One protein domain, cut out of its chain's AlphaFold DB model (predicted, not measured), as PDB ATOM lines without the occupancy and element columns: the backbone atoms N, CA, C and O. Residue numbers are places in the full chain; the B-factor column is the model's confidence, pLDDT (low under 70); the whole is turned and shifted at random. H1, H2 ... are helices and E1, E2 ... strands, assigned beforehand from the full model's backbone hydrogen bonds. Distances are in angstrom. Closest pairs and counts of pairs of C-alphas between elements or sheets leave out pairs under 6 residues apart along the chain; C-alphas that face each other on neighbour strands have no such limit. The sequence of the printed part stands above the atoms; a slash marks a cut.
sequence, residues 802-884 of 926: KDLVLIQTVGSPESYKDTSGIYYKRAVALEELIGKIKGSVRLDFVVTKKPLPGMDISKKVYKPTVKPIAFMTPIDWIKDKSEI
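This is residues 802 to 884 of the 926 residues of the protein "DNA-directed DNA polymerase" of Candidatus Hydrogenedentes bacterium (UniProt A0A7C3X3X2). With little regular structure, this domain is a small, twisted antiparallel sheet, E1 - E2 - E3, with one helix, H1, packed on it and a long loop, residues 848 to 871. The printed part has 83 residues, 30 in named elements, mixed in class, in the order E1, H1, E2, E3. It is compact, radius of gyration of the C-alphas 12.3 A, spanning 33 by 25 by 21 A.

E2, residues 840 to 847, is 20.6 A long and bends by 57 degrees at residue 844. E1, residues 806 to 811, 16.2 A, begins with C-alpha 806 at (12.230, 155.894, 66.900). E3, residues 872 to 874, 6.7 A, ends with C-alpha 874 at (15.613, 164.461, 67.566). H1, residues 822 to 834, is 17.8 A long.

E2 is antiparallel to E1, with N 808 and O 843 3.0 A apart, within hydrogen-bond range. E2 and E3 form a hairpin; N 846 and O 873 are 2.9 A apart, within range. H1 is on the sheet, making two layers, helix and sheet, at a height of 7.6 A. Its closest C-alphas to E1 are Ala 827 and Val 810, 6.3 A. In H1 every O i to N i+4 pair is within range.

The printed part has no cut. The link E2 to E3 is long. Confidence is low at residues 837 to 842 and 856 to 867.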
ATOM      1  N   LYS A 802       4.148 161.398  67.382       73.81
ATOM      2  CA  LYS A 802       4.466 160.411  68.422       73.81
ATOM      3  C   LYS A 802       4.432 158.976  67.911       73.81
ATOM      4  O   LYS A 802       5.217 158.153  68.381       73.81
ATOM      5  N   ASP A 803       3.588 158.682  66.928       77.25
ATOM      6  CA  ASP A 803       3.479 157.345  66.346       77.25
ATOM      7  C   ASP A 803       4.635 157.028  65.393       77.25
ATOM      8  O   ASP A 803       4.833 155.865  65.043       77.25
ATOM      9  N   LEU A 804       5.422 158.043  65.016       82.81
ATOM     10  CA  LEU A 804       6.585 157.960  64.129       82.81
ATOM     11  C   LEU A 804       7.919 157.883  64.889       82.81
ATOM     12  O   LEU A 804       8.973 157.704  64.271       82.81
ATOM     13  N   VAL A 805       7.899 158.011  66.217       81.62
ATOM     14  CA  VAL A 805       9.114 158.101  67.032       81.62
ATOM     15  C   VAL A 805       9.907 156.792  67.025       81.62
ATOM     16  O   VAL A 805       9.393 155.706  67.279       81.62
ATOM     17  N   LEU A 806      11.208 156.923  66.784       79.94
ATOM     18  CA  LEU A 806      12.230 155.894  66.900       79.94
ATOM     19  C   LEU A 806      13.150 156.237  68.071       79.94
ATOM     20  O   LEU A 806      13.905 157.204  68.019       79.94
ATOM     21  N   ILE A 807      13.156 155.410  69.110       75.31
ATOM     22  CA  ILE A 807      13.964 155.681  70.303       75.31
ATOM     23  C   ILE A 807      15.351 155.027  70.147       75.31
ATOM     24  O   ILE A 807      15.443 153.807  69.974       75.31
ATOM     25  N   GLN A 808      16.446 155.794  70.233       75.50
ATOM     26  CA  GLN A 808      17.819 155.265  70.090       75.50
ATOM     27  C   GLN A 808      18.818 155.794  71.108       75.50
ATOM     28  O   GLN A 808      18.795 156.974  71.443       75.50
ATOM     29  N   THR A 809      19.717 154.911  71.571       73.12
ATOM     30  CA  THR A 809      20.810 155.278  72.489       73.12
ATOM     31  C   THR A 809      21.999 155.759  71.683       73.12
ATOM     32  O   THR A 809      22.406 155.113  70.717       73.12
ATOM     33  N   VAL A 810      22.544 156.893  72.094       76.94
ATOM     34  CA  VAL A 810      23.716 157.539  71.525       76.94
ATOM     35  C   VAL A 810      24.729 157.697  72.653       76.94
ATOM     36  O   VAL A 810      24.470 158.404  73.620       76.94
ATOM     37  N   GLY A 811      25.853 156.990  72.565       75.69
ATOM     38  CA  GLY A 811      27.006 157.216  73.439       75.69
ATOM     39  C   GLY A 811      27.682 158.563  73.174       75.69
ATOM     40  O   GLY A 811      27.435 159.177  72.135       75.69
ATOM     41  N   SER A 812      28.555 159.000  74.078       80.50
ATOM     42  CA  SER A 812      29.487 160.098  73.805       80.50
ATOM     43  C   SER A 812      30.389 159.739  72.619       80.50
ATOM     44  O   SER A 812      30.649 158.548  72.403       80.50
ATOM     45  N   PRO A 813      30.909 160.712  71.852       83.25
ATOM     46  CA  PRO A 813      31.851 160.426  70.770       83.25
ATOM     47  C   PRO A 813      33.038 159.563  71.228       83.25
ATOM     48  O   PRO A 813      33.408 158.613  70.545       83.25
ATOM     49  N   GLU A 814      33.550 159.814  72.436       81.94
ATOM     50  CA  GLU A 814      34.651 159.074  73.078       81.94
ATOM     51  C   GLU A 814      34.342 157.581  73.320       81.94
ATOM     52  O   GLU A 814      35.253 156.765  73.434       81.94
ATOM     53  N   SER A 815      33.061 157.198  73.397       78.00
ATOM     54  CA  SER A 815      32.647 155.811  73.659       78.00
ATOM     55  C   SER A 815      32.708 154.896  72.428       78.00
ATOM     56  O   SER A 815      32.633 153.669  72.564       78.00
ATOM     57  N   TYR A 816      32.843 155.459  71.222       80.50
ATOM     58  CA  TYR A 816      32.900 154.688  69.982       80.50
ATOM     59  C   TYR A 816      34.349 154.390  69.597       80.50
ATOM     60  O   TYR A 816      35.157 155.293  69.418       80.50
ATOM     61  N   LYS A 817      34.664 153.103  69.401       80.06
ATOM     62  CA  LYS A 817      36.002 152.662  68.962       80.06
ATOM     63  C   LYS A 817      36.336 153.068  67.522       80.06
ATOM     64  O   LYS A 817      37.506 153.188  67.188       80.06
ATOM     65  N   ASP A 818      35.317 153.223  66.678       80.31
ATOM     66  CA  ASP A 818      35.457 153.581  65.266       80.31
ATOM     67  C   ASP A 818      34.983 155.021  65.038       80.31
ATOM     68  O   ASP A 818      33.781 155.296  64.999       80.31
ATOM     69  N   THR A 819      35.943 155.931  64.877       81.12
ATOM     70  CA  THR A 819      35.714 157.363  64.631       81.12
ATOM     71  C   THR A 819      35.361 157.676  63.172       81.12
ATOM     72  O   THR A 819      34.932 158.783  62.852       81.12
ATOM     73  N   SER A 820      35.481 156.705  62.264       75.31
ATOM     74  CA  SER A 820      35.055 156.851  60.866       75.31
ATOM     75  C   SER A 820      33.576 156.485  60.663       75.31
ATOM     76  O   SER A 820      32.945 156.923  59.691       75.31
ATOM     77  N   GLY A 821      33.004 155.732  61.607       78.38
ATOM     78  CA  GLY A 821      31.655 155.186  61.549       78.38
ATOM     79  C   GLY A 821      30.533 156.223  61.673       78.38
ATOM     80  O   GLY A 821      30.624 157.233  62.372       78.38
ATOM     81  N   ILE A 822      29.395 155.919  61.039       82.19
ATOM     82  CA  ILE A 822      28.194 156.777  61.026       82.19
ATOM     83  C   ILE A 822      27.633 157.067  62.430       82.19
ATOM     84  O   ILE A 822      27.041 158.117  62.657       82.19
ATOM     85  N   TYR A 823      27.838 156.155  63.384       84.69
ATOM     86  CA  TYR A 823      27.387 156.311  64.768       84.69
ATOM     87  C   TYR A 823      28.218 157.335  65.547       84.69
ATOM     88  O   TYR A 823      27.631 158.126  66.283       84.69
ATOM     89  N   TYR A 824      29.542 157.357  65.342       86.50
ATOM     90  CA  TYR A 824      30.431 158.379  65.900       86.50
ATOM     91  C   TYR A 824      30.111 159.750  65.304       86.50
ATOM     92  O   TYR A 824      29.849 160.693  66.045       86.50
ATOM     93  N   LYS A 825      30.019 159.842  63.969       85.62
ATOM     94  CA  LYS A 825      29.687 161.098  63.274       85.62
ATOM     95  C   LYS A 825      28.350 161.679  63.734       85.62
ATOM     96  O   LYS A 825      28.257 162.871  63.996       85.62
ATOM     97  N   ARG A 826      27.331 160.828  63.917       89.25
ATOM     98  CA  ARG A 826      26.053 161.242  64.514       89.25
ATOM     99  C   ARG A 826      26.225 161.737  65.951       89.25
ATOM    100  O   ARG A 826      25.569 162.696  66.326       89.25
ATOM    101  N   ALA A 827      27.043 161.077  66.772       86.50
ATOM    102  CA  ALA A 827      27.258 161.500  68.156       86.50
ATOM    103  C   ALA A 827      27.908 162.889  68.230       86.50
ATOM    104  O   ALA A 827      27.442 163.711  69.009       86.50
ATOM    105  N   VAL A 828      28.900 163.171  67.378       86.38
ATOM    106  CA  VAL A 828      29.529 164.500  67.265       86.38
ATOM    107  C   VAL A 828      28.507 165.553  66.833       86.38
ATOM    108  O   VAL A 828      28.321 166.544  67.531       86.38
ATOM    109  N   ALA A 829      27.765 165.288  65.753       85.81
ATOM    110  CA  ALA A 829      26.711 166.184  65.274       85.81
ATOM    111  C   ALA A 829      25.638 166.456  66.350       85.81
ATOM    112  O   ALA A 829      25.137 167.569  66.491       85.81
ATOM    113  N   LEU A 830      25.294 165.447  67.156       84.25
ATOM    114  CA  LEU A 830      24.368 165.621  68.272       84.25
ATOM    115  C   LEU A 830      24.969 166.443  69.413       84.25
ATOM    116  O   LEU A 830      24.232 167.232  69.991       84.25
ATOM    117  N   GLU A 831      26.255 166.316  69.742       83.06
ATOM    118  CA  GLU A 831      26.870 167.174  70.766       83.06
ATOM    119  C   GLU A 831      26.847 168.658  70.377       83.06
ATOM    120  O   GLU A 831      26.644 169.505  71.247       83.06
ATOM    121  N   GLU A 832      26.955 168.973  69.085       81.00
ATOM    122  CA  GLU A 832      26.786 170.340  68.570       81.00
ATOM    123  C   GLU A 832      25.339 170.846  68.719       81.00
ATOM    124  O   GLU A 832      25.112 172.015  69.027       81.00
ATOM    125  N   LEU A 833      24.351 169.963  68.543       75.44
ATOM    126  CA  LEU A 833      22.924 170.289  68.649       75.44
ATOM    127  C   LEU A 833      22.437 170.384  70.104       75.44
ATOM    128  O   LEU A 833      21.794 171.359  70.493       75.44
ATOM    129  N   ILE A 834      22.695 169.363  70.921       72.31
ATOM    130  CA  ILE A 834      22.100 169.203  72.260       72.31
ATOM    131  C   ILE A 834      23.088 169.395  73.416       72.31
ATOM    132  O   ILE A 834      22.665 169.378  74.574       72.31
ATOM    133  N   GLY A 835      24.368 169.630  73.129       72.38
ATOM    134  CA  GLY A 835      25.434 169.747  74.122       72.38
ATOM    135  C   GLY A 835      26.101 168.409  74.463       72.38
ATOM    136  O   GLY A 835      25.686 167.343  74.007       72.38
ATOM    137  N   LYS A 836      27.158 168.472  75.286       70.88
ATOM    138  CA  LYS A 836      28.035 167.330  75.598       70.88
ATOM    139  C   LYS A 836      27.270 166.136  76.186       70.88
ATOM    140  O   LYS A 836      26.575 166.268  77.197       70.88
ATOM    141  N   ILE A 837      27.470 164.950  75.615       67.12
ATOM    142  CA  ILE A 837      26.860 163.696  76.065       67.12
ATOM    143  C   ILE A 837      27.792 163.048  77.096       67.12
ATOM    144  O   ILE A 837      28.895 162.613  76.776       67.12
ATOM    145  N   LYS A 838      27.357 162.934  78.357       60.72
ATOM    146  CA  LYS A 838      28.099 162.197  79.397       60.72
ATOM    147  C   LYS A 838      27.690 160.720  79.385       60.72
ATOM    148  O   LYS A 838      26.594 160.372  79.816       60.72
ATOM    149  N   GLY A 839      28.563 159.843  78.892       65.75
ATOM    150  CA  GLY A 839      28.302 158.401  78.817       65.75
ATOM    151  C   GLY A 839      27.404 158.033  77.637       65.75
ATOM    152  O   GLY A 839      27.906 157.809  76.541       65.75
ATOM    153  N   SER A 840      26.085 157.953  77.839       61.41
ATOM    154  CA  SER A 840      25.127 157.723  76.748       61.41
ATOM    155  C   SER A 840      23.754 158.331  77.033       61.41
ATOM    156  O   SER A 840      23.309 158.366  78.178       61.41
ATOM    157  N   VAL A 841      23.065 158.791  75.991       58.91
ATOM    158  CA  VAL A 841      21.729 159.394  76.048       58.91
ATOM    159  C   VAL A 841      20.790 158.660  75.093       58.91
ATOM    160  O   VAL A 841      21.160 158.392  73.953       58.91
ATOM    161  N   ARG A 842      19.565 158.310  75.520       64.00
ATOM    162  CA  ARG A 842      18.533 157.805  74.593       64.00
ATOM    163  C   ARG A 842      17.600 158.930  74.169       64.00
ATOM    164  O   ARG A 842      16.901 159.498  75.011       64.00
ATOM    165  N   LEU A 843      17.594 159.220  72.875       72.19
ATOM    166  CA  LEU A 843      16.828 160.294  72.254       72.19
ATOM    167  C   LEU A 843      15.680 159.719  71.423       72.19
ATOM    168  O   LEU A 843      15.750 158.589  70.924       72.19
ATOM    169  N   ASP A 844      14.641 160.531  71.293       79.88
ATOM    170  CA  ASP A 844      13.439 160.239  70.531       79.88
ATOM    171  C   ASP A 844      13.635 160.888  69.163       79.88
ATOM    172  O   ASP A 844      13.753 162.108  69.063       79.88
ATOM    173  N   PHE A 845      13.753 160.076  68.120       85.44
ATOM    174  CA  PHE A 845      14.052 160.544  66.772       85.44
ATOM    175  C   PHE A 845      12.861 160.362  65.843       85.44
ATOM    176  O   PHE A 845      12.081 159.426  66.003       85.44
ATOM    177  N   VAL A 846      12.799 161.171  64.795       88.19
ATOM    178  CA  VAL A 846      12.019 160.874  63.588       88.19
ATOM    179  C   VAL A 846      12.944 160.843  62.377       88.19
ATOM    180  O   VAL A 846      14.030 161.425  62.408       88.19
ATOM    181  N   VAL A 847      12.546 160.135  61.320       88.38
ATOM    182  CA  VAL A 847      13.297 160.135  60.058       88.38
ATOM    183  C   VAL A 847      12.878 161.333  59.216       88.38
ATOM    184  O   VAL A 847      11.698 161.491  58.905       88.38
ATOM    185  N   THR A 848      13.843 162.167  58.842       88.31
ATOM    186  CA  THR A 848      13.655 163.376  58.039       88.31
ATOM    187  C   THR A 848      14.138 163.188  56.605       88.31
ATOM    188  O   THR A 848      14.986 162.346  56.310       88.31
ATOM    189  N   LYS A 849      13.623 164.010  55.687       85.75
ATOM    190  CA  LYS A 849      14.031 164.010  54.269       85.75
ATOM    191  C   LYS A 849      15.493 164.434  54.084       85.75
ATOM    192  O   LYS A 849      16.151 163.992  53.141       85.75
ATOM    193  N   LYS A 850      15.992 165.295  54.977       85.38
ATOM    194  CA  LYS A 850      17.374 165.796  55.022       85.38
ATOM    195  C   LYS A 850      18.160 165.110  56.149       85.38
ATOM    196  O   LYS A 850      17.537 164.702  57.133       85.38
ATOM    197  N   PRO A 851      19.492 164.963  56.016       85.06
ATOM    198  CA  PRO A 851      20.322 164.440  57.091       85.06
ATOM    199  C   PRO A 851      20.328 165.385  58.298       85.06
ATOM    200  O   PRO A 851      20.047 166.578  58.170       85.06
ATOM    201  N   LEU A 852      20.669 164.834  59.463       84.75
ATOM    202  CA  LEU A 852      20.904 165.579  60.691       84.75
ATOM    203  C   LEU A 852      21.936 166.691  60.419       84.75
ATOM    204  O   LEU A 852      22.967 166.407  59.797       84.75
ATOM    205  N   PRO A 853      21.700 167.935  60.877       81.25
ATOM    206  CA  PRO A 853      22.692 169.003  60.777       81.25
ATOM    207  C   PRO A 853      24.056 168.549  61.319       81.25
ATOM    208  O   PRO A 853      24.108 167.891  62.353       81.25
ATOM    209  N   GLY A 854      25.140 168.853  60.600       77.75
ATOM    210  CA  GLY A 854      26.498 168.384  60.928       77.75
ATOM    211  C   GLY A 854      26.892 167.044  60.287       77.75
ATOM    212  O   GLY A 854      28.042 166.624  60.394       77.75
ATOM    213  N   MET A 855      25.982 166.370  59.573       82.25
ATOM    214  CA  MET A 855      26.303 165.148  58.828       82.25
ATOM    215  C   MET A 855      26.475 165.397  57.323       82.25
ATOM    216  O   MET A 855      25.505 165.661  56.615       82.25
ATOM    217  N   ASP A 856      27.703 165.233  56.821       68.69
ATOM    218  CA  ASP A 856      28.029 165.357  55.392       68.69
ATOM    219  C   ASP A 856      27.769 164.044  54.635       68.69
ATOM    220  O   ASP A 856      28.603 163.131  54.596       68.69
ATOM    221  N   ILE A 857      26.555 163.909  54.095       69.12
ATOM    222  CA  ILE A 857      26.149 162.772  53.262       69.12
ATOM    223  C   ILE A 857      25.405 163.300  52.038       69.12
ATOM    224  O   ILE A 857      24.255 163.729  52.118       69.12
ATOM    225  N   SER A 858      26.063 163.214  50.882       51.22
ATOM    226  CA  SER A 858      25.603 163.782  49.609       51.22
ATOM    227  C   SER A 858      24.594 162.918  48.834       51.22
ATOM    228  O   SER A 858      24.022 163.389  47.852       51.22
ATOM    229  N   LYS A 859      24.330 161.663  49.247       54.31
ATOM    230  CA  LYS A 859      23.356 160.766  48.586       54.31
ATOM    231  C   LYS A 859      22.503 159.952  49.565       54.31
ATOM    232  O   LYS A 859      23.004 159.341  50.508       54.31
ATOM    233  N   LYS A 860      21.199 159.875  49.271       54.03
ATOM    234  CA  LYS A 860      20.188 159.074  49.983       54.03
ATOM    235  C   LYS A 860      20.388 157.580  49.662       54.03
ATOM    236  O   LYS A 860      19.783 157.056  48.733       54.03
ATOM    237  N   VAL A 861      21.275 156.888  50.382       53.47
ATOM    238  CA  VAL A 861      21.506 155.437  50.214       53.47
ATOM    239  C   VAL A 861      21.216 154.718  51.526       53.47
ATOM    240  O   VAL A 861      22.095 154.531  52.363       53.47
ATOM    241  N   TYR A 862      19.971 154.299  51.728       59.41
ATOM    242  CA  TYR A 862      19.614 153.426  52.846       59.41
ATOM    243  C   TYR A 862      18.542 152.418  52.443       59.41
ATOM    244  O   TYR A 862      17.594 152.727  51.728       59.41
ATOM    245  N   LYS A 863      18.714 151.172  52.901       54.41
ATOM    246  CA  LYS A 863      17.714 150.107  52.746       54.41
ATOM    247  C   LYS A 863      16.588 150.354  53.765       54.41
ATOM    248  O   LYS A 863      16.926 150.621  54.915       54.41
ATOM    249  N   PRO A 864      15.294 150.188  53.434       51.53
ATOM    250  CA  PRO A 864      14.196 150.454  54.383       51.53
ATOM    251  C   PRO A 864      14.226 149.563  55.639       51.53
ATOM    252  O   PRO A 864      13.745 149.936  56.705       51.53
ATOM    253  N   THR A 865      14.880 148.401  55.543       47.31
ATOM    254  CA  THR A 865      15.160 147.498  56.673       47.31
ATOM    255  C   THR A 865      16.218 148.004  57.659       47.31
ATOM    256  O   THR A 865      16.275 147.505  58.784       47.31
ATOM    257  N   VAL A 866      17.056 148.964  57.264       60.28
ATOM    258  CA  VAL A 866      18.167 149.493  58.065       60.28
ATOM    259  C   VAL A 866      17.810 150.899  58.529       60.28
ATOM    260  O   VAL A 866      17.385 151.740  57.741       60.28
ATOM    261  N   LYS A 867      17.987 151.160  59.827       69.62
ATOM    262  CA  LYS A 867      17.748 152.479  60.422       69.62
ATOM    263  C   LYS A 867      18.613 153.530  59.708       69.62
ATOM    264  O   LYS A 867      19.836 153.369  59.707       69.62
ATOM    265  N   PRO A 868      18.034 154.593  59.121       80.44
ATOM    266  CA  PRO A 868      18.794 155.602  58.394       80.44
ATOM    267  C   PRO A 868      19.422 156.574  59.395       80.44
ATOM    268  O   PRO A 868      18.971 157.701  59.538       80.44
ATOM    269  N   ILE A 869      20.454 156.119  60.116       83.62
ATOM    270  CA  ILE A 869      21.088 156.807  61.261       83.62
ATOM    271  C   ILE A 869      21.371 158.289  60.989       83.62
ATOM    272  O   ILE A 869      21.176 159.116  61.872       83.62
ATOM    273  N   ALA A 870      21.784 158.605  59.766       84.00
ATOM    274  CA  ALA A 870      22.070 159.956  59.310       84.00
ATOM    275  C   ALA A 870      20.873 160.892  59.181       84.00
ATOM    276  O   ALA A 870      21.038 162.097  59.246       84.00
ATOM    277  N   PHE A 871      19.692 160.341  58.944       86.69
ATOM    278  CA  PHE A 871      18.459 161.073  58.671       86.69
ATOM    279  C   PHE A 871      17.544 161.063  59.893       86.69
ATOM    280  O   PHE A 871      16.366 161.370  59.792       86.69
ATOM    281  N   MET A 872      18.062 160.647  61.050       88.12
ATOM    282  CA  MET A 872      17.318 160.620  62.296       88.12
ATOM    283  C   MET A 872      17.565 161.914  63.057       88.12
ATOM    284  O   MET A 872      18.660 162.124  63.577       88.12
ATOM    285  N   THR A 873      16.527 162.736  63.167       86.94
ATOM    286  CA  THR A 873      16.573 164.032  63.851       86.94
ATOM    287  C   THR A 873      15.795 163.956  65.167       86.94
ATOM    288  O   THR A 873      14.701 163.379  65.172       86.94
ATOM    289  N   PRO A 874      16.340 164.449  66.300       84.75
ATOM    290  CA  PRO A 874      15.613 164.461  67.566       84.75
ATOM    291  C   PRO A 874      14.282 165.207  67.426       84.75
ATOM    292  O   PRO A 874      14.239 166.279  66.826       84.75
ATOM    293  N   ILE A 875      13.206 164.658  67.989       81.44
ATOM    294  CA  ILE A 875      11.849 165.202  67.833       81.44
ATOM    295  C   ILE A 875      11.743 166.660  68.296       81.44
ATOM    296  O   ILE A 875      11.086 167.458  67.636       81.44
ATOM    297  N   ASP A 876      12.459 167.020  69.365       75.62
ATOM    298  CA  ASP A 876      12.490 168.377  69.927       75.62
ATOM    299  C   ASP A 876      13.078 169.423  68.959       75.62
ATOM    300  O   ASP A 876      12.977 170.623  69.203       75.62
ATOM    301  N   TRP A 877      13.705 168.974  67.867       77.00
ATOM    302  CA  TRP A 877      14.340 169.810  66.846       77.00
ATOM    303  C   TRP A 877      13.579 169.845  65.519       77.00
ATOM    304  O   TRP A 877      14.016 170.520  64.588       77.00
ATOM    305  N   ILE A 878      12.440 169.157  65.429       80.50
ATOM    306  CA  ILE A 878      11.557 169.208  64.261       80.50
ATOM    307  C   ILE A 878      10.695 170.464  64.351       80.50
ATOM    308  O   ILE A 878       9.903 170.608  65.284       80.50
ATOM    309  N   LYS A 879      10.843 171.372  63.382       75.62
ATOM    310  CA  LYS A 879      10.088 172.634  63.342       75.62
ATOM    311  C   LYS A 879       8.798 172.492  62.543       75.62
ATOM    312  O   LYS A 879       7.793 173.096  62.910       75.62
ATOM    313  N   ASP A 880       8.818 171.670  61.494       78.25
ATOM    314  CA  ASP A 880       7.663 171.376  60.652       78.25
ATOM    315  C   ASP A 880       7.529 169.860  60.389       78.25
ATOM    316  O   ASP A 880       8.493 169.161  60.071       78.25
ATOM    317  N   LYS A 881       6.300 169.337  60.478       79.44
ATOM    318  CA  LYS A 881       5.970 167.944  60.132       79.44
ATOM    319  C   LYS A 881       6.265 167.613  58.666       79.44
ATOM    320  O   LYS A 881       6.425 166.432  58.346       79.44
ATOM    321  N   SER A 882       6.332 168.608  57.781       81.00
ATOM    322  CA  SER A 882       6.675 168.426  56.364       81.00
ATOM    323  C   SER A 882       8.119 167.940  56.144       81.00
ATOM    324  O   SER A 882       8.424 167.359  55.092       81.00
ATOM    325  N   GLU A 883       8.995 168.110  57.143       84.50
ATOM    326  CA  GLU A 883      10.391 167.657  57.132       84.50
ATOM    327  C   GLU A 883      10.525 166.128  57.252       84.50
ATOM    328  O   GLU A 883      11.560 165.566  56.884       84.50
ATOM    329  N   ILE A 884       9.480 165.453  57.740       87.69
ATOM    330  CA  ILE A 884       9.448 164.009  57.994       87.69
ATOM    331  C   ILE A 884       9.363 163.224  56.674       87.69
ATOM    332  O   ILE A 884       8.640 163.587  55.743       87.69
TER     333      ILE A 884